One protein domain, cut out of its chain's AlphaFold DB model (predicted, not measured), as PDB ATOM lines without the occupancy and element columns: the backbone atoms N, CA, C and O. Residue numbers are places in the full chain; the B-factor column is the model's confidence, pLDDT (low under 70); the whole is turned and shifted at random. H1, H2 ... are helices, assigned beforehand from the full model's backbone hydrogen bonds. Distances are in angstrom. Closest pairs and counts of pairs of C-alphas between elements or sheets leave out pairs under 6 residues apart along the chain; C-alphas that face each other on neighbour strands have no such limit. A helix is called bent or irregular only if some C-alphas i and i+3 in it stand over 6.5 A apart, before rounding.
ATOM      1  N   ASP A  13       9.452 -25.164  35.962       77.75
ATOM      2  CA  ASP A  13       9.453 -23.770  35.508       77.75
ATOM      3  C   ASP A  13      10.422 -22.910  36.331       77.75
ATOM      4  O   ASP A  13      11.250 -22.217  35.748       77.75
ATOM      5  N   GLU A  14      10.408 -23.032  37.665       79.00
ATOM      6  CA  GLU A  14      11.360 -22.343  38.561       79.00
ATOM      7  C   GLU A  14      12.811 -22.817  38.363       79.00
ATOM      8  O   GLU A  14      13.760 -22.064  38.585       79.00
ATOM      9  N   CYS A  15      13.002 -24.074  37.948       81.12
ATOM     10  CA  CYS A  15      14.328 -24.610  37.639       81.12
ATOM     11  C   CYS A  15      14.849 -24.107  36.280       81.12
ATOM     12  O   CYS A  15      16.056 -23.918  36.125       81.12
ATOM     13  N   PHE A  16      13.964 -23.907  35.297       78.75
ATOM     14  CA  PHE A  16      14.310 -23.448  33.947       78.75
ATOM     15  C   PHE A  16      14.420 -21.924  33.835       78.75
ATOM     16  O   PHE A  16      15.220 -21.445  33.034       78.75
ATOM     17  N   SER A  17      13.669 -21.166  34.641       72.62
ATOM     18  CA  SER A  17      13.823 -19.708  34.756       72.62
ATOM     19  C   SER A  17      15.123 -19.300  35.458       72.62
ATOM     20  O   SER A  17      15.498 -18.133  35.438       72.62
ATOM     21  N   GLY A  18      15.809 -20.252  36.102       70.44
ATOM     22  CA  GLY A  18      16.996 -19.996  36.914       70.44
ATOM     23  C   GLY A  18      16.679 -19.462  38.313       70.44
ATOM     24  O   GLY A  18      17.610 -19.271  39.099       70.44
ATOM     25  N   ASP A  19      15.398 -19.265  38.662       72.56
ATOM     26  CA  ASP A  19      14.941 -18.801  39.982       72.56
ATOM     27  C   ASP A  19      15.382 -19.724  41.118       72.56
ATOM     28  O   ASP A  19      15.736 -19.257  42.208       72.56
ATOM     29  N   PHE A  20      15.429 -21.029  40.841       78.69
ATOM     30  CA  PHE A  20      15.912 -22.034  41.773       78.69
ATOM     31  C   PHE A  20      17.009 -22.921  41.167       78.69
ATOM     32  O   PHE A  20      16.778 -23.712  40.251       78.69
ATOM     33  N   GLN A  21      18.206 -22.847  41.754       84.69
ATOM     34  CA  GLN A  21      19.327 -23.730  41.431       84.69
ATOM     35  C   GLN A  21      19.296 -24.963  42.342       84.69
ATOM     36  O   GLN A  21      19.247 -24.833  43.569       84.69
ATOM     37  N   LEU A  22      19.346 -26.162  41.759       88.19
ATOM     38  CA  LEU A  22      19.378 -27.405  42.528       88.19
ATOM     39  C   LEU A  22      20.721 -27.567  43.268       88.19
ATOM     40  O   LEU A  22      21.794 -27.358  42.701       88.19
ATOM     41  N   ILE A  23      20.658 -27.983  44.535       89.06
ATOM     42  CA  ILE A  23      21.829 -28.347  45.351       89.06
ATOM     43  C   ILE A  23      22.157 -29.823  45.093       89.06
ATOM     44  O   ILE A  23      21.304 -30.676  45.329       89.06
ATOM     45  N   SER A  24      23.365 -30.150  44.629       90.44
ATOM     46  CA  SER A  24      23.821 -31.547  44.563       90.44
ATOM     47  C   SER A  24      24.221 -32.063  45.936       90.44
ATOM     48  O   SER A  24      24.620 -31.302  46.821       90.44
ATOM     49  N   TRP A  25      24.182 -33.379  46.108       91.56
ATOM     50  CA  TRP A  25      24.708 -34.011  47.312       91.56
ATOM     51  C   TRP A  25      26.225 -33.811  47.431       91.56
ATOM     52  O   TRP A  25      26.717 -33.633  48.544       91.56
ATOM     53  N   LYS A  26      26.955 -33.718  46.304       88.75
ATOM     54  CA  LYS A  26      28.385 -33.345  46.294       88.75
ATOM     55  C   LYS A  26      28.624 -31.957  46.886       88.75
ATOM     56  O   LYS A  26      29.448 -31.814  47.787       88.75
ATOM     57  N   SER A  27      27.887 -30.935  46.442       86.56
ATOM     58  CA  SER A  27      28.070 -29.578  46.972       86.56
ATOM     59  C   SER A  27      27.586 -29.440  48.417       86.56
ATOM     60  O   SER A  27      28.227 -28.744  49.205       86.56
ATOM     61  N   ALA A  28      26.505 -30.134  48.790       88.81
ATOM     62  CA  ALA A  28      26.029 -30.191  50.171       88.81
ATOM     63  C   ALA A  28      27.081 -30.802  51.110       88.81
ATOM     64  O   ALA A  28      27.373 -30.219  52.156       88.81
ATOM     65  N   PHE A  29      27.687 -31.928  50.718       87.62
ATOM     66  CA  PHE A  29      28.742 -32.589  51.484       87.62
ATOM     67  C   PHE A  29      29.977 -31.699  51.656       87.62
ATOM     68  O   PHE A  29      30.416 -31.483  52.784       87.62
ATOM     69  N   LEU A  30      30.513 -31.138  50.567       83.62
ATOM     70  CA  LEU A  30      31.711 -30.290  50.622       83.62
ATOM     71  C   LEU A  30      31.484 -29.047  51.490       83.62
ATOM     72  O   LEU A  30      32.319 -28.709  52.328       83.62
ATOM     73  N   ARG A  31      30.310 -28.413  51.377       82.62
ATOM     74  CA  ARG A  31      29.946 -27.270  52.223       82.62
ATOM     75  C   ARG A  31      29.854 -27.657  53.701       82.62
ATOM     76  O   ARG A  31      30.287 -26.881  54.552       82.62
ATOM     77  N   LEU A  32      29.317 -28.840  54.004       80.81
ATOM     78  CA  LEU A  32      29.217 -29.387  55.360       80.81
ATOM     79  C   LEU A  32      30.586 -29.777  55.943       80.81
ATOM     80  O   LEU A  32      30.811 -29.644  57.148       80.81
ATOM     81  N   ALA A  33      31.499 -30.259  55.100       76.88
ATOM     82  CA  ALA A  33      32.870 -30.592  55.469       76.88
ATOM     83  C   ALA A  33      33.725 -29.340  55.734       76.88
ATOM     84  O   ALA A  33      34.531 -29.345  56.664       76.88
ATOM     85  N   ASN A  34      33.506 -28.264  54.967       71.19
ATOM     86  CA  ASN A  34      34.262 -27.004  55.038       71.19
ATOM     87  C   ASN A  34      33.634 -25.953  55.978       71.19
ATOM     88  O   ASN A  34      34.141 -24.834  56.101       71.19
ATOM     89  N   ALA A  35      32.519 -26.269  56.641       67.38
ATOM     90  CA  ALA A  35      31.850 -25.351  57.557       67.38
ATOM     91  C   ALA A  35      32.713 -25.078  58.807       67.38
ATOM     92  O   ALA A  35      32.847 -25.932  59.679       67.38
ATOM     93  N   LYS A  36      33.284 -23.865  58.898       58.72
ATOM     94  CA  LYS A  36      34.051 -23.381  60.067       58.72
ATOM     95  C   LYS A  36      33.164 -22.959  61.248       58.72
ATOM     96  O   LYS A  36      33.634 -22.913  62.377       58.72
ATOM     97  N   THR A  37      31.903 -22.630  60.980       58.62
ATOM     98  CA  THR A  37      30.893 -22.206  61.961       58.62
ATOM     99  C   THR A  37      29.641 -23.056  61.807       58.62
ATOM    100  O   THR A  37      29.375 -23.563  60.714       58.62
ATOM    101  N   ASP A  38      28.845 -23.171  62.871       63.28
ATOM    102  CA  ASP A  38      27.577 -23.893  62.811       63.28
ATOM    103  C   ASP A  38      26.639 -23.326  61.738       63.28
ATOM    104  O   ASP A  38      26.502 -22.114  61.558       63.28
ATOM    105  N   VAL A  39      25.983 -24.237  61.021       68.56
ATOM    106  CA  VAL A  39      25.006 -23.914  59.980       68.56
ATOM    107  C   VAL A  39      23.704 -23.476  60.657       68.56
ATOM    108  O   VAL A  39      23.057 -24.269  61.343       68.56
ATOM    109  N   GLY A  40      23.325 -22.208  60.489       67.38
ATOM    110  CA  GLY A  40      22.098 -21.651  61.067       67.38
ATOM    111  C   GLY A  40      20.821 -22.101  60.343       67.38
ATOM    112  O   GLY A  40      20.852 -22.479  59.177       67.38
ATOM    113  N   GLU A  41      19.660 -21.981  61.000       67.56
ATOM    114  CA  GLU A  41      18.354 -22.400  60.447       67.56
ATOM    115  C   GLU A  41      17.944 -21.641  59.168       67.56
ATOM    116  O   GLU A  41      17.170 -22.130  58.341       67.56
ATOM    117  N   ALA A  42      18.455 -20.418  58.994       67.62
ATOM    118  CA  ALA A  42      18.182 -19.599  57.820       67.62
ATOM    119  C   ALA A  42      18.962 -20.048  56.570       67.62
ATOM    120  O   ALA A  42      18.533 -19.709  55.457       67.62
ATOM    121  N   ASP A  43      20.046 -20.811  56.750       81.44
ATOM    122  CA  ASP A  43      20.933 -21.286  55.687       81.44
ATOM    123  C   ASP A  43      20.177 -22.225  54.731       81.44
ATOM    124  O   ASP A  43      19.358 -23.057  55.144       81.44
ATOM    125  N   SER A  44      20.413 -22.080  53.425       82.81
ATOM    126  CA  SER A  44      19.770 -22.933  52.424       82.81
ATOM    127  C   SER A  44      20.235 -24.385  52.523       82.81
ATOM    128  O   SER A  44      19.436 -25.277  52.237       82.81
ATOM    129  N   LEU A  45      21.458 -24.636  53.009       85.94
ATOM    130  CA  LEU A  45      21.936 -25.989  53.283       85.94
ATOM    131  C   LEU A  45      21.108 -26.650  54.393       85.94
ATOM    132  O   LEU A  45      20.657 -27.779  54.220       85.94
ATOM    133  N   TYR A  46      20.848 -25.946  55.500       86.12
ATOM    134  CA  TYR A  46      20.029 -26.493  56.587       86.12
ATOM    135  C   TYR A  46      18.611 -26.811  56.104       86.12
ATOM    136  O   TYR A  46      18.127 -27.917  56.319       86.12
ATOM    137  N   LYS A  47      17.982 -25.890  55.361       86.00
ATOM    138  CA  LYS A  47      16.644 -26.094  54.769       86.00
ATOM    139  C   LYS A  47      16.592 -27.270  53.795       86.00
ATOM    140  O   LYS A  47      15.576 -27.959  53.723       86.00
ATOM    141  N   PHE A  48      17.664 -27.489  53.036       88.94
ATOM    142  CA  PHE A  48      17.793 -28.632  52.140       88.94
ATOM    143  C   PHE A  48      17.903 -29.948  52.918       88.94
ATOM    144  O   PHE A  48      17.195 -30.904  52.597       88.94
ATOM    145  N   LEU A  49      18.731 -29.998  53.965       88.06
ATOM    146  CA  LEU A  49      18.923 -31.197  54.790       88.06
ATOM    147  C   LEU A  49      17.702 -31.515  55.670       88.06
ATOM    148  O   LEU A  49      17.391 -32.684  55.882       88.06
ATOM    149  N   SER A  50      16.980 -30.496  56.142       87.69
ATOM    150  CA  SER A  50      15.808 -30.644  57.014       87.69
ATOM    151  C   SER A  50      14.501 -30.909  56.265       87.69
ATOM    152  O   SER A  50      13.441 -30.986  56.891       87.69
ATOM    153  N   CYS A  51      14.516 -30.978  54.930       88.56
ATOM    154  CA  CYS A  51      13.290 -31.218  54.180       88.56
ATOM    155  C   CYS A  51      12.855 -32.699  54.279       88.56
ATOM    156  O   CYS A  51      13.713 -33.581  54.365       88.56
ATOM    157  N   PRO A  52      11.542 -33.011  54.236       86.31
ATOM    158  CA  PRO A  52      11.054 -34.377  54.463       86.31
ATOM    159  C   PRO A  52      11.634 -35.424  53.501       86.31
ATOM    160  O   PRO A  52      11.890 -36.556  53.902       86.31
ATOM    161  N   GLU A  53      11.861 -35.042  52.243       85.88
ATOM    162  CA  GLU A  53      12.420 -35.933  51.224       85.88
ATOM    163  C   GLU A  53      13.905 -36.223  51.481       85.88
ATOM    164  O   GLU A  53      14.307 -37.385  51.465       85.88
ATOM    165  N   SER A  54      14.702 -35.197  51.810       88.12
ATOM    166  CA  SER A  54      16.100 -35.372  52.223       88.12
ATOM    167  C   SER A  54      16.207 -36.205  53.492       88.12
ATOM    168  O   SER A  54      17.031 -37.105  53.536       88.12
ATOM    169  N   ILE A  55      15.351 -35.981  54.495       86.88
ATOM    170  CA  ILE A  55      15.333 -36.794  55.723       86.88
ATOM    171  C   ILE A  55      15.063 -38.267  55.392       86.88
ATOM    172  O   ILE A  55      15.738 -39.136  55.938       86.88
ATOM    173  N   ARG A  56      14.132 -38.562  54.471       87.44
ATOM    174  CA  ARG A  56      13.848 -39.938  54.022       87.44
ATOM    175  C   ARG A  56      15.041 -40.582  53.309       87.44
ATOM    176  O   ARG A  56      15.276 -41.773  53.471       87.44
ATOM    177  N   ILE A  57      15.763 -39.813  52.495       87.19
ATOM    178  CA  ILE A  57      16.962 -40.285  51.787       87.19
ATOM    179  C   ILE A  57      18.102 -40.525  52.784       87.19
ATOM    180  O   ILE A  57      18.749 -41.567  52.750       87.19
ATOM    181  N   LEU A  58      18.316 -39.583  53.703       87.06
ATOM    182  CA  LEU A  58      19.400 -39.624  54.679       87.06
ATOM    183  C   LEU A  58      19.189 -40.696  55.754       87.06
ATOM    184  O   LEU A  58      20.181 -41.206  56.277       87.06
ATOM    185  N   SER A  59      17.935 -41.050  56.067       85.19
ATOM    186  CA  SER A  59      17.593 -42.124  57.007       85.19
ATOM    187  C   SER A  59      17.755 -43.527  56.417       85.19
ATOM    188  O   SER A  59      17.978 -44.463  57.175       85.19
ATOM    189  N   ASN A  60      17.716 -43.684  55.087       86.06
ATOM    190  CA  ASN A  60      18.025 -44.940  54.395       86.06
ATOM    191  C   ASN A  60      19.136 -44.745  53.340       86.06
ATOM    192  O   ASN A  60      18.894 -44.879  52.136       86.06
ATOM    193  N   PRO A  61      20.371 -44.435  53.769       85.56
ATOM    194  CA  PRO A  61      21.435 -44.022  52.861       85.56
ATOM    195  C   PRO A  61      22.020 -45.179  52.036       85.56
ATOM    196  O   PRO A  61      22.649 -44.933  51.013       85.56
ATOM    197  N   LEU A  62      21.795 -46.438  52.436       86.12
ATOM    198  CA  LEU A  62      22.290 -47.634  51.734       86.12
ATOM    199  C   LEU A  62      21.577 -47.872  50.391       86.12
ATOM    200  O   LEU A  62      22.179 -48.396  49.452       86.12
ATOM    201  N   ASN A  63      20.304 -47.466  50.310       84.88
ATOM    202  CA  ASN A  63      19.460 -47.533  49.118       84.88
ATOM    203  C   ASN A  63      18.677 -46.214  48.975       84.88
ATOM    204  O   ASN A  63      17.470 -46.175  49.235       84.88
ATOM    205  N   PRO A  64      19.357 -45.119  48.584       83.31
ATOM    206  CA  PRO A  64      18.786 -43.776  48.647       83.31
ATOM    207  C   PRO A  64      17.715 -43.527  47.577       83.31
ATOM    208  O   PRO A  64      16.798 -42.729  47.778       83.31
ATOM    209  N   PHE A  65      17.811 -44.223  46.442       86.44
ATOM    210  CA  PHE A  65      16.858 -44.127  45.341       86.44
ATOM    211  C   PHE A  65      15.924 -45.336  45.342       86.44
ATOM    212  O   PHE A  65      16.368 -46.482  45.325       86.44
ATOM    213  N   THR A  66      14.617 -45.081  45.345       85.81
ATOM    214  CA  THR A  66      13.604 -46.136  45.232       85.81
ATOM    215  C   THR A  66      13.507 -46.644  43.791       85.81
ATOM    216  O   THR A  66      13.664 -45.831  42.874       85.81
ATOM    217  N   PRO A  67      13.164 -47.925  43.568       86.69
ATOM    218  CA  PRO A  67      12.943 -48.450  42.223       86.69
ATOM    219  C   PRO A  67      11.721 -47.802  41.535       86.69
ATOM    220  O   PRO A  67      10.861 -47.234  42.225       86.69
ATOM    221  N   PRO A  68      11.615 -47.882  40.192       86.19
ATOM    222  CA  PRO A  68      10.471 -47.367  39.437       86.19
ATOM    223  C   PRO A  68       9.152 -48.009  39.883       86.19
ATOM    224  O   PRO A  68       9.069 -49.226  40.054       86.19
ATOM    225  N   ASN A  69       8.098 -47.206  40.042       87.44
ATOM    226  CA  ASN A  69       6.747 -47.682  40.336       87.44
ATOM    227  C   ASN A  69       5.687 -46.891  39.540       87.44
ATOM    228  O   ASN A  69       5.964 -45.846  38.956       87.44
ATOM    229  N   GLU A  70       4.443 -47.381  39.490       80.94
ATOM    230  CA  GLU A  70       3.381 -46.724  38.701       80.94
ATOM    231  C   GLU A  70       3.106 -45.281  39.157       80.94
ATOM    232  O   GLU A  70       2.801 -44.417  38.333       80.94
ATOM    233  N   LYS A  71       3.293 -45.004  40.455       83.38
ATOM    234  CA  LYS A  71       3.134 -43.673  41.049       83.38
ATOM    235  C   LYS A  71       4.249 -42.708  40.622       83.38
ATOM    236  O   LYS A  71       3.967 -41.568  40.270       83.38
ATOM    237  N   SER A  72       5.507 -43.145  40.590       83.44
ATOM    238  CA  SER A  72       6.633 -42.319  40.143       83.44
ATOM    239  C   SER A  72       6.514 -41.983  38.663       83.44
ATOM    240  O   SER A  72       6.821 -40.861  38.262       83.44
ATOM    241  N   LYS A  73       5.972 -42.910  37.868       83.88
ATOM    242  CA  LYS A  73       5.653 -42.680  36.460       83.88
ATOM    243  C   LYS A  73       4.529 -41.656  36.271       83.88
ATOM    244  O   LYS A  73       4.666 -40.776  35.419       83.88
ATOM    245  N   SER A  74       3.444 -41.725  37.053       82.81
ATOM    246  CA  SER A  74       2.369 -40.720  36.990       82.81
ATOM    247  C   SER A  74       2.843 -39.338  37.441       82.81
ATOM    248  O   SER A  74       2.531 -38.336  36.795       82.81
ATOM    249  N   ASP A  75       3.650 -39.280  38.501       82.38
ATOM    250  CA  ASP A  75       4.217 -38.039  39.032       82.38
ATOM    251  C   ASP A  75       5.212 -37.412  38.038       82.38
ATOM    252  O   ASP A  75       5.191 -36.201  37.818       82.38
ATOM    253  N   PHE A  76       6.032 -38.225  37.358       84.62
ATOM    254  CA  PHE A  76       6.913 -37.782  36.271       84.62
ATOM    255  C   PHE A  76       6.124 -37.175  35.103       84.62
ATOM    256  O   PHE A  76       6.464 -36.096  34.609       84.62
ATOM    257  N   GLN A  77       5.043 -37.834  34.675       83.19
ATOM    258  CA  GLN A  77       4.176 -37.318  33.614       83.19
ATOM    259  C   GLN A  77       3.494 -36.011  34.029       83.19
ATOM    260  O   GLN A  77       3.478 -35.068  33.246       83.19
ATOM    261  N   SER A  78       2.996 -35.917  35.266       83.69
ATOM    262  CA  SER A  78       2.380 -34.696  35.792       83.69
ATOM    263  C   SER A  78       3.375 -33.532  35.849       83.69
ATOM    264  O   SER A  78       3.086 -32.447  35.344       83.69
ATOM    265  N   LYS A  79       4.578 -33.766  36.392       80.19
ATOM    266  CA  LYS A  79       5.592 -32.720  36.575       80.19
ATOM    267  C   LYS A  79       6.130 -32.194  35.247       80.19
ATOM    268  O   LYS A  79       6.371 -31.001  35.119       80.19
ATOM    269  N   THR A  80       6.266 -33.064  34.247       78.88
ATOM    270  CA  THR A  80       6.751 -32.699  32.906       78.88
ATOM    271  C   THR A  80       5.653 -32.237  31.935       78.88
ATOM    272  O   THR A  80       5.972 -31.833  30.814       78.88
ATOM    273  N   ALA A  81       4.376 -32.301  32.333       68.75
ATOM    274  CA  ALA A  81       3.233 -31.790  31.569       68.75
ATOM    275  C   ALA A  81       2.844 -30.350  31.943       68.75
ATOM    276  O   ALA A  81       2.166 -29.691  31.163       68.75
ATOM    277  N   ALA A  82       3.279 -29.851  33.105       59.41
ATOM    278  CA  ALA A  82       2.937 -28.520  33.613       59.41
ATOM    279  C   ALA A  82       3.583 -27.345  32.841       59.41
ATOM    280  O   ALA A  82       3.295 -26.194  33.145       59.41
ATOM    281  N   ILE A  83       4.424 -27.624  31.839       60.19
ATOM    282  CA  ILE A  83       5.289 -26.642  31.178       60.19
ATOM    283  C   ILE A  83       4.753 -26.303  29.782       60.19
ATOM    284  O   ILE A  83       4.796 -27.133  28.872       60.19
ATOM    285  N   HIS A  84       4.325 -25.056  29.582       51.53
ATOM    286  CA  HIS A  84       4.059 -24.468  28.263       51.53
ATOM    287  C   HIS A  84       5.204 -23.516  27.864       51.53
ATOM    288  O   HIS A  84       5.022 -22.306  27.781       51.53
ATOM    289  N   VAL A  85       6.403 -24.053  27.620       48.56
ATOM    290  CA  VAL A  85       7.519 -23.291  27.022       48.56
ATOM    291  C   VAL A  85       7.363 -23.322  25.491       48.56
ATOM    292  O   VAL A  85       7.028 -24.382  24.955       48.56
ATOM    293  N   TRP A  93      16.106 -24.728  26.589       65.12
ATOM    294  CA  TRP A  93      15.630 -25.951  27.240       65.12
ATOM    295  C   TRP A  93      14.876 -26.849  26.245       65.12
ATOM    296  O   TRP A  93      13.772 -26.514  25.820       65.12
ATOM    297  N   ASN A  94      15.464 -27.991  25.867       77.81
ATOM    298  CA  ASN A  94      14.801 -29.008  25.045       77.81
ATOM    299  C   ASN A  94      14.109 -30.038  25.954       77.81
ATOM    300  O   ASN A  94      14.759 -30.914  26.524       77.81
ATOM    301  N   LEU A  95      12.789 -29.913  26.115       79.50
ATOM    302  CA  LEU A  95      12.012 -30.770  27.015       79.50
ATOM    303  C   LEU A  95      12.017 -32.246  26.579       79.50
ATOM    304  O   LEU A  95      11.992 -33.134  27.431       79.50
ATOM    305  N   ASP A  96      12.050 -32.507  25.272       82.00
ATOM    306  CA  ASP A  96      12.002 -33.868  24.735       82.00
ATOM    307  C   ASP A  96      13.315 -34.617  25.007       82.00
ATOM    308  O   ASP A  96      13.274 -35.775  25.418       82.00
ATOM    309  N   GLU A  97      14.457 -33.924  24.901       85.56
ATOM    310  CA  GLU A  97      15.787 -34.429  25.295       85.56
ATOM    311  C   GLU A  97      15.829 -34.766  26.797       85.56
ATOM    312  O   GLU A  97      16.245 -35.851  27.196       85.56
ATOM    313  N   ILE A  98      15.314 -33.875  27.653       85.81
ATOM    314  CA  ILE A  98      15.288 -34.100  29.110       85.81
ATOM    315  C   ILE A  98      14.426 -35.323  29.463       85.81
ATOM    316  O   ILE A  98      14.787 -36.117  30.337       85.81
ATOM    317  N   LYS A  99      13.287 -35.505  28.780       86.81
ATOM    318  CA  LYS A  99      12.412 -36.670  28.973       86.81
ATOM    319  C   LYS A  99      13.078 -37.962  28.503       86.81
ATOM    320  O   LYS A  99      13.004 -38.962  29.225       86.81
ATOM    321  N   SER A 100      13.717 -37.965  27.331       88.38
ATOM    322  CA  SER A 100      14.404 -39.156  26.819       88.38
ATOM    323  C   SER A 100      15.529 -39.582  27.754       88.38
ATOM    324  O   SER A 100      15.561 -40.740  28.170       88.38
ATOM    325  N   ASP A 101      16.364 -38.640  28.183       87.94
ATOM    326  CA  ASP A 101      17.514 -38.923  29.040       87.94
ATOM    327  C   ASP A 101      17.092 -39.400  30.439       87.94
ATOM    328  O   ASP A 101      17.653 -40.361  30.965       87.94
ATOM    329  N   ALA A 102      16.043 -38.809  31.028       88.88
ATOM    330  CA  ALA A 102      15.530 -39.244  32.329       88.88
ATOM    331  C   ALA A 102      14.959 -40.673  32.276       88.88
ATOM    332  O   ALA A 102      15.203 -41.482  33.175       88.88
ATOM    333  N   THR A 103      14.223 -41.013  31.210       89.88
ATOM    334  CA  THR A 103      13.696 -42.379  31.032       89.88
ATOM    335  C   THR A 103      14.790 -43.393  30.707       89.88
ATOM    336  O   THR A 103      14.692 -44.546  31.132       89.88
ATOM    337  N   TRP A 104      15.839 -42.982  29.992       90.06
ATOM    338  CA  TRP A 104      17.017 -43.805  29.739       90.06
ATOM    339  C   TRP A 104      17.761 -44.118  31.043       90.06
ATOM    340  O   TRP A 104      17.973 -45.293  31.355       90.06
ATOM    341  N   LEU A 105      18.057 -43.093  31.851       87.75
ATOM    342  CA  LEU A 105      18.793 -43.243  33.108       87.75
ATOM    343  C   LEU A 105      18.024 -44.129  34.095       87.75
ATOM    344  O   LEU A 105      18.605 -45.041  34.683       87.75
ATOM    345  N   SER A 106      16.709 -43.917  34.218       89.56
ATOM    346  CA  SER A 106      15.824 -44.731  35.061       89.56
ATOM    347  C   SER A 106      15.847 -46.215  34.673       89.56
ATOM    348  O   SER A 106      16.008 -47.070  35.541       89.56
ATOM    349  N   LYS A 107      15.770 -46.538  33.373       87.69
ATOM    350  CA  LYS A 107      15.823 -47.930  32.890       87.69
ATOM    351  C   LYS A 107      17.178 -48.590  33.128       87.69
ATOM    352  O   LYS A 107      17.224 -49.779  33.432       87.69
ATOM    353  N   ARG A 108      18.272 -47.844  32.955       83.75
ATOM    354  CA  ARG A 108      19.638 -48.377  33.065       83.75
ATOM    355  C   ARG A 108      20.088 -48.567  34.510       83.75
ATOM    356  O   ARG A 108      20.710 -49.574  34.814       83.75
ATOM    357  N   THR A 109      19.747 -47.634  35.397       82.38
ATOM    358  CA  THR A 109      20.176 -47.648  36.812       82.38
ATOM    359  C   THR A 109      19.107 -48.171  37.776       82.38
ATOM    360  O   THR A 109      19.360 -48.256  38.974       82.38
ATOM    361  N   GLN A 110      17.919 -48.532  37.270       86.25
ATOM    362  CA  GLN A 110      16.778 -49.027  38.055       86.25
ATOM    363  C   GLN A 110      16.341 -48.065  39.175       86.25
ATOM    364  O   GLN A 110      15.908 -48.490  40.247       86.25
ATOM    365  N   ILE A 111      16.418 -46.755  38.921       89.44
ATOM    366  CA  ILE A 111      15.922 -45.707  39.828       89.44
ATOM    367  C   ILE A 111      14.584 -45.141  39.356       89.44
ATOM    368  O   ILE A 111      14.286 -45.125  38.162       89.44
ATOM    369  N   ASN A 112      13.794 -44.610  40.285       88.88
ATOM    370  CA  ASN A 112      12.552 -43.904  39.983       88.88
ATOM    371  C   ASN A 112      12.747 -42.715  39.021       88.88
ATOM    372  O   ASN A 112      13.720 -41.959  39.085       88.88
ATOM    373  N   GLU A 113      11.749 -42.498  38.165       87.88
ATOM    374  CA  GLU A 113      11.789 -41.513  37.080       87.88
ATOM    375  C   GLU A 113      11.951 -40.071  37.590       87.88
ATOM    376  O   GLU A 113      12.558 -39.240  36.920       87.88
ATOM    377  N   ILE A 114      11.457 -39.765  38.796       89.00
ATOM    378  CA  ILE A 114      11.572 -38.431  39.408       89.00
ATOM    379  C   ILE A 114      13.013 -38.126  39.838       89.00
ATOM    380  O   ILE A 114      13.484 -37.009  39.622       89.00
ATOM    381  N   SER A 115      13.724 -39.089  40.438       88.31
ATOM    382  CA  SER A 115      15.122 -38.870  40.836       88.31
ATOM    383  C   SER A 115      16.025 -38.815  39.612       88.31
ATOM    384  O   SER A 115      16.903 -37.958  39.558       88.31
ATOM    385  N   ALA A 116      15.756 -39.649  38.599       90.06
ATOM    386  CA  ALA A 116      16.424 -39.551  37.305       90.06
ATOM    387  C   ALA A 116      16.223 -38.160  36.683       90.06
ATOM    388  O   ALA A 116      17.192 -37.509  36.302       90.06
ATOM    389  N   LEU A 117      14.986 -37.649  36.669       90.62
ATOM    390  CA  LEU A 117      14.681 -36.306  36.173       90.62
ATOM    391  C   LEU A 117      15.429 -35.209  36.947       90.62
ATOM    392  O   LEU A 117      15.935 -34.278  36.327       90.62
ATOM    393  N   ARG A 118      15.542 -35.312  38.278       91.00
ATOM    394  CA  ARG A 118      16.310 -34.355  39.094       91.00
ATOM    395  C   ARG A 118      17.787 -34.316  38.686       91.00
ATOM    396  O   ARG A 118      18.342 -33.227  38.573       91.00
ATOM    397  N   ILE A 119      18.403 -35.478  38.452       90.69
ATOM    398  CA  ILE A 119      19.808 -35.585  38.016       90.69
ATOM    399  C   ILE A 119      19.987 -34.956  36.627       90.69
ATOM    400  O   ILE A 119      20.907 -34.164  36.438       90.69
ATOM    401  N   VAL A 120      19.078 -35.229  35.683       91.06
ATOM    402  CA  VAL A 120      19.128 -34.638  34.330       91.06
ATOM    403  C   VAL A 120      18.962 -33.117  34.367       91.06
ATOM    404  O   VAL A 120      19.702 -32.396  33.702       91.06
ATOM    405  N   VAL A 121      18.028 -32.598  35.171       89.25
ATOM    406  CA  VAL A 121      17.853 -31.144  35.333       89.25
ATOM    407  C   VAL A 121      19.101 -30.511  35.956       89.25
ATOM    408  O   VAL A 121      19.516 -29.439  35.519       89.25
ATOM    409  N   TYR A 122      19.729 -31.177  36.930       88.81
ATOM    410  CA  TYR A 122      20.969 -30.701  37.543       88.81
ATOM    411  C   TYR A 122      22.147 -30.661  36.552       88.81
ATOM    412  O   TYR A 122      22.849 -29.651  36.510       88.81
ATOM    413  N   GLU A 123      22.343 -31.701  35.729       89.69
ATOM    414  CA  GLU A 123      23.341 -31.685  34.639       89.69
ATOM    415  C   GLU A 123      23.096 -30.488  33.724       89.69
ATOM    416  O   GLU A 123      23.997 -29.692  33.465       89.69
ATOM    417  N   ARG A 124      21.841 -30.282  33.317       85.94
ATOM    418  CA  ARG A 124      21.499 -29.203  32.393       85.94
ATOM    419  C   ARG A 124      21.751 -27.816  32.984       85.94
ATOM    420  O   ARG A 124      22.250 -26.945  32.274       85.94
ATOM    421  N   GLN A 125      21.448 -27.611  34.268       85.12
ATOM    422  CA  GLN A 125      21.734 -26.358  34.971       85.12
ATOM    423  C   GLN A 125      23.244 -26.089  35.120       85.12
ATOM    424  O   GLN A 125      23.643 -24.927  35.214       85.12
ATOM    425  N   ASN A 126      24.097 -27.119  35.160       85.81
ATOM    426  CA  ASN A 126      25.549 -26.969  35.345       85.81
ATOM    427  C   ASN A 126      26.377 -27.134  34.072       85.81
ATOM    428  O   ASN A 126      27.556 -26.791  34.083       85.81
ATOM    429  N   ARG A 127      25.743 -27.496  32.954       84.69
ATOM    430  CA  ARG A 127      26.385 -27.648  31.648       84.69
ATOM    431  C   ARG A 127      27.300 -26.479  31.235       84.69
ATOM    432  O   ARG A 127      28.376 -26.776  30.726       84.69
ATOM    433  N   PRO A 128      26.968 -25.186  31.453       83.75
ATOM    434  CA  PRO A 128      27.907 -24.097  31.160       83.75
ATOM    435  C   PRO A 128      29.207 -24.184  31.975       83.75
ATOM    436  O   PRO A 128      30.281 -23.927  31.444       83.75
ATOM    437  N   GLY A 129      29.126 -24.595  33.244       84.19
ATOM    438  CA  GLY A 129      30.290 -24.819  34.103       84.19
ATOM    439  C   GLY A 129      31.110 -26.026  33.651       84.19
ATOM    440  O   GLY A 129      32.320 -25.915  33.493       84.19
ATOM    441  N   ASP A 130      30.454 -27.140  33.325       82.94
ATOM    442  CA  ASP A 130      31.138 -28.341  32.819       82.94
ATOM    443  C   ASP A 130      31.817 -28.089  31.465       82.94
ATOM    444  O   ASP A 130      32.875 -28.638  31.169       82.94
ATOM    445  N   GLN A 131      31.221 -27.234  30.628       84.19
ATOM    446  CA  GLN A 131      31.815 -26.794  29.367       84.19
ATOM    447  C   GLN A 131      33.015 -25.869  29.595       84.19
ATOM    448  O   GLN A 131      33.969 -25.937  28.825       84.19
ATOM    449  N   LEU A 132      33.029 -25.061  30.663       84.06
ATOM    450  CA  LEU A 132      34.236 -24.330  31.062       84.06
ATOM    451  C   LEU A 132      35.342 -25.279  31.517       84.06
ATOM    452  O   LEU A 132      36.486 -25.076  31.139       84.06
ATOM    453  N   LEU A 133      35.019 -26.320  32.284       82.75
ATOM    454  CA  LEU A 133      35.990 -27.308  32.776       82.75
ATOM    455  C   LEU A 133      36.513 -28.268  31.688       82.75
ATOM    456  O   LEU A 133      37.361 -29.115  31.965       82.75
ATOM    457  N   SER A 134      36.028 -28.133  30.451       80.56
ATOM    458  CA  SER A 134      36.559 -28.859  29.297       80.56
ATOM    459  C   SER A 134      37.903 -28.288  28.812       80.56
ATOM    460  O   SER A 134      38.442 -27.332  29.386       80.56
ATOM    461  N   GLU A 135      38.467 -28.905  27.771       78.94
ATOM    462  CA  GLU A 135      39.762 -28.531  27.193       78.94
ATOM    463  C   GLU A 135      39.857 -27.032  26.852       78.94
ATOM    464  O   GLU A 135      38.868 -26.362  26.539       78.94
ATOM    465  N   LEU A 174      36.837 -38.839  29.803       45.75
ATOM    466  CA  LEU A 174      35.963 -39.832  29.182       45.75
ATOM    467  C   LEU A 174      35.280 -39.184  27.976       45.75
ATOM    468  O   LEU A 174      34.057 -39.181  27.845       45.75
ATOM    469  N   GLN A 175      36.075 -38.586  27.095       47.38
ATOM    470  CA  GLN A 175      35.709 -38.487  25.687       47.38
ATOM    471  C   GLN A 175      36.483 -39.603  24.987       47.38
ATOM    472  O   GLN A 175      37.563 -39.335  24.454       47.38
ATOM    473  N   PRO A 176      36.026 -40.871  25.032       49.44
ATOM    474  CA  PRO A 176      36.676 -41.880  24.223       49.44
ATOM    475  C   PRO A 176      36.507 -41.436  22.766       49.44
ATOM    476  O   PRO A 176      35.430 -40.998  22.346       49.44
ATOM    477  N   ASN A 177      37.593 -41.464  21.997       43.69
ATOM    478  CA  ASN A 177      37.538 -41.096  20.587       43.69
ATOM    479  C   ASN A 177      36.498 -41.980  19.881       43.69
ATOM    480  O   ASN A 177      36.658 -43.195  19.855       43.69
ATOM    481  N   GLY A 178      35.463 -41.370  19.294       52.66
ATOM    482  CA  GLY A 178      34.423 -42.085  18.542       52.66
ATOM    483  C   GLY A 178      33.003 -41.985  19.105       52.66
ATOM    484  O   GLY A 178      32.077 -42.409  18.422       52.66
ATOM    485  N   PHE A 179      32.807 -41.387  20.286       54.84
ATOM    486  CA  PHE A 179      31.479 -41.263  20.895       54.84
ATOM    487  C   PHE A 179      30.621 -40.180  20.227       54.84
ATOM    488  O   PHE A 179      31.091 -39.083  19.908       54.84
ATOM    489  N   SER A 180      29.330 -40.467  20.064       67.50
ATOM    490  CA  SER A 180      28.328 -39.471  19.682       67.50
ATOM    491  C   SER A 180      28.045 -38.482  20.828       67.50
ATOM    492  O   SER A 180      28.248 -38.779  22.007       67.50
ATOM    493  N   GLU A 181      27.522 -37.294  20.500       73.38
ATOM    494  CA  GLU A 181      27.151 -36.270  21.498       73.38
ATOM    495  C   GLU A 181      26.108 -36.785  22.516       73.38
ATOM    496  O   GLU A 181      26.072 -36.339  23.662       73.38
ATOM    497  N   GLU A 182      25.280 -37.757  22.116       76.69
ATOM    498  CA  GLU A 182      24.305 -38.421  22.985       76.69
ATOM    499  C   GLU A 182      24.965 -39.400  23.966       76.69
ATOM    500  O   GLU A 182      24.685 -39.338  25.163       76.69
ATOM    501  N   GLU A 183      25.892 -40.243  23.507       74.00
ATOM    502  CA  GLU A 183      26.571 -41.218  24.373       74.00
ATOM    503  C   GLU A 183      27.456 -40.534  25.422       74.00
ATOM    504  O   GLU A 183      27.480 -40.949  26.581       74.00
ATOM    505  N   LEU A 184      28.116 -39.431  25.058       75.19
ATOM    506  CA  LEU A 184      28.881 -38.605  26.001       75.19
ATOM    507  C   LEU A 184      27.986 -37.992  27.078       75.19
ATOM    508  O   LEU A 184      28.373 -37.895  28.245       75.19
ATOM    509  N   ARG A 185      26.772 -37.577  26.702       81.06
ATOM    510  CA  ARG A 185      25.786 -37.041  27.644       81.06
ATOM    511  C   ARG A 185      25.286 -38.129  28.593       81.06
ATOM    512  O   ARG A 185      25.228 -37.907  29.800       81.06
ATOM    513  N   HIS A 186      24.982 -39.312  28.070       83.94
ATOM    514  CA  HIS A 186      24.580 -40.487  28.850       83.94
ATOM    515  C   HIS A 186      25.661 -40.939  29.835       83.94
ATOM    516  O   HIS A 186      25.357 -41.216  30.996       83.94
ATOM    517  N   LEU A 187      26.924 -40.924  29.411       79.38
ATOM    518  CA  LEU A 187      28.074 -41.217  30.260       79.38
ATOM    519  C   LEU A 187      28.206 -40.217  31.414       79.38
ATOM    520  O   LEU A 187      28.340 -40.620  32.570       79.38
ATOM    521  N   LYS A 188      28.087 -38.915  31.129       80.75
ATOM    522  CA  LYS A 188      28.107 -37.874  32.168       80.75
ATOM    523  C   LYS A 188      26.980 -38.056  33.176       80.75
ATOM    524  O   LYS A 188      27.225 -37.991  34.376       80.75
ATOM    525  N   LEU A 189      25.758 -38.330  32.712       87.19
ATOM    526  CA  LEU A 189      24.615 -38.591  33.593       87.19
ATOM    527  C   LEU A 189      24.849 -39.803  34.499       87.19
ATOM    528  O   LEU A 189      24.460 -39.773  35.668       87.19
ATOM    529  N   PHE A 190      25.505 -40.846  33.988       85.19
ATOM    530  CA  PHE A 190      25.876 -42.011  34.783       85.19
ATOM    531  C   PHE A 190      26.907 -41.669  35.868       85.19
ATOM    532  O   PHE A 190      26.702 -42.017  37.031       85.19
ATOM    533  N   GLN A 191      27.964 -40.920  35.539       83.94
ATOM    534  CA  GLN A 191      28.933 -40.451  36.538       83.94
ATOM    535  C   GLN A 191      28.285 -39.553  37.599       83.94
ATOM    536  O   GLN A 191      28.572 -39.681  38.789       83.94
ATOM    537  N   LEU A 192      27.373 -38.673  37.181       88.31
ATOM    538  CA  LEU A 192      26.626 -37.795  38.079       88.31
ATOM    539  C   LEU A 192      25.732 -38.606  39.025       88.31
ATOM    540  O   LEU A 192      25.663 -38.309  40.215       88.31
ATOM    541  N   TYR A 193      25.106 -39.672  38.523       90.31
ATOM    542  CA  TYR A 193      24.359 -40.623  39.342       90.31
ATOM    543  C   TYR A 193      25.244 -41.316  40.392       90.31
ATOM    544  O   TYR A 193      24.871 -41.331  41.570       90.31
ATOM    545  N   LEU A 194      26.408 -41.844  39.997       88.12
ATOM    546  CA  LEU A 194      27.354 -42.477  40.926       88.12
ATOM    547  C   LEU A 194      27.824 -41.482  41.995       88.12
ATOM    548  O   LEU A 194      27.755 -41.775  43.189       88.12
ATOM    549  N   SER A 195      28.181 -40.265  41.575       87.88
ATOM    550  CA  SER A 195      28.568 -39.178  42.475       87.88
ATOM    551  C   SER A 195      27.445 -38.817  43.454       87.88
ATOM    552  O   SER A 195      27.700 -38.716  44.652       87.88
ATOM    553  N   GLU A 196      26.198 -38.632  43.007       90.50
ATOM    554  CA  GLU A 196      25.080 -38.318  43.912       90.50
ATOM    555  C   GLU A 196      24.866 -39.442  44.936       90.50
ATOM    556  O   GLU A 196      24.739 -39.166  46.127       90.50
ATOM    557  N   LYS A 197      24.884 -40.708  44.498       89.12
ATOM    558  CA  LYS A 197      24.726 -41.872  45.382       89.12
ATOM    559  C   LYS A 197      25.814 -41.923  46.460       89.12
ATOM    560  O   LYS A 197      25.503 -42.087  47.640       89.12
ATOM    561  N   GLN A 198      27.068 -41.721  46.068       88.44
ATOM    562  CA  GLN A 198      28.208 -41.713  46.978       88.44
ATOM    563  C   GLN A 198      28.133 -40.557  47.989       88.44
ATOM    564  O   GLN A 198      28.332 -40.747  49.191       88.44
ATOM    565  N   HIS A 199      27.821 -39.344  47.533       89.50
ATOM    566  CA  HIS A 199      27.806 -38.174  48.411       89.50
ATOM    567  C   HIS A 199      26.600 -38.154  49.361       89.50
ATOM    568  O   HIS A 199      26.688 -37.537  50.424       89.50
ATOM    569  N   ILE A 200      25.513 -38.873  49.051       91.56
ATOM    570  CA  ILE A 200      24.438 -39.147  50.018       91.56
ATOM    571  C   ILE A 200      24.984 -39.957  51.198       91.56
ATOM    572  O   ILE A 200      24.804 -39.545  52.343       91.56
ATOM    573  N   LEU A 201      25.704 -41.056  50.931       89.44
ATOM    574  CA  LEU A 201      26.336 -41.873  51.976       89.44
ATOM    575  C   LEU A 201      27.303 -41.035  52.822       89.44
ATOM    576  O   LEU A 201      27.197 -41.042  54.048       89.44
ATOM    577  N   LYS A 202      28.182 -40.254  52.179       87.56
ATOM    578  CA  LYS A 202      29.135 -39.366  52.869       87.56
ATOM    579  C   LYS A 202      28.440 -38.294  53.715       87.56
ATOM    580  O   LYS A 202      28.852 -38.036  54.843       87.56
ATOM    581  N   THR A 203      27.353 -37.699  53.218       89.31
ATOM    582  CA  THR A 203      26.568 -36.697  53.963       89.31
ATOM    583  C   THR A 203      25.858 -37.317  55.164       89.31
ATOM    584  O   THR A 203      25.917 -36.758  56.261       89.31
ATOM    585  N   SER A 204      25.219 -38.478  54.998       89.06
ATOM    586  CA  SER A 204      24.586 -39.193  56.111       89.06
ATOM    587  C   SER A 204      25.606 -39.609  57.169       89.06
ATOM    588  O   SER A 204      25.336 -39.452  58.358       89.06
ATOM    589  N   LEU A 205      26.781 -40.095  56.753       86.94
ATOM    590  CA  LEU A 205      27.856 -40.491  57.661       86.94
ATOM    591  C   LEU A 205      28.346 -39.290  58.468       86.94
ATOM    592  O   LEU A 205      28.410 -39.339  59.692       86.94
TER     593      LEU A 205
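Overview. This is residues 13 to 85, 93 to 135 and 174 to 205 of the 1167 residues of the protein "Nup188 domain-containing protein" of Blastomyces dermatitidis ATCC 26199 (UniProt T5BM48). One long straight helix, H8, is crossed near its middle by H7, whose far end sticks out free with residues 127 to 135. H6 packs on both of them and H5 packs on the first turns of H7, while H2 and H4 pack on the last turns of H8, with the short H3 near both and the tiny H1 off to the side near H7. The printed part has 148 residues with eight named helices, H1 to H8 in chain order, and no named strand; its class is all helix and its helix packing mostly crossed. It is compact, with a radius of gyration of the C-alphas of 16.1 A and spans of 46 by 41 by 32 A.

Arrangement. H1, residues 13 to 16, is close but not clearly touching H7, residues 113 to 132; the closest C-alphas, of Cys 15 and Val 121, are 7.8 A apart. H2, residues 25 to 33, touches residues 195 to 203 of H8, residues 181 to 205, the hub; the closest C-alphas are those of Phe 29 and Thr 203, 5.3 A, at a tilt of 38 degrees, only just steep, the same way. H3, residues 44 to 49, is close but not clearly touching H2, the C-alphas of Ala 28 and Leu 45 being closest at 6.6 A. H4, residues 52 to 59, touches residues 200 to 204 of H8, about perpendicular at 73 degrees, closest at C-alphas 58 and 204, 5.4 A. H5, residues 70 to 81, touches H7 through residues 72 to 76, closest at C-alphas 76 and 114, 5.7 A. H6, residues 95 to 109, touches H7 at a steep tilt of 66 degrees, closest at C-alphas 102 and 117, 4.9 A. H7 and H8 touch, only just about perpendicular at 72 degrees, closest at C-alphas 120 and 189, 6.8 A. Every O i to N i+4 pair is within hydrogen-bond range in H2, H3, H4, H5, H6 and H8, against 14 of 16 in H7; H1 is too short for such a pair.

Along the chain. H1 begins at C-alpha 13, (9.453, -23.770, 35.508). H5 measures 16.6 A, H6 21.2 A and H7 28.9 A. H7 is irregular, C-alphas 125 and 128 being 7.6 A apart, with a kink of 50 degrees near residue 126. H8 measures 36.4 A and ends at C-alpha 205, (27.856, -40.491, 57.661).

Size, cuts and confidence. The farthest C-alphas, of Glu 41 and Gly 178, are 49.0 A apart. Residues 86 to 92 and 136 to 173 are not printed, leaving gaps of 8.5 A and 12.1 A between C-alphas. Of the links printed whole, none is long. pLDDT is under 70 at residues 35 to 42, 81 to 85, 93 and 174 to 180.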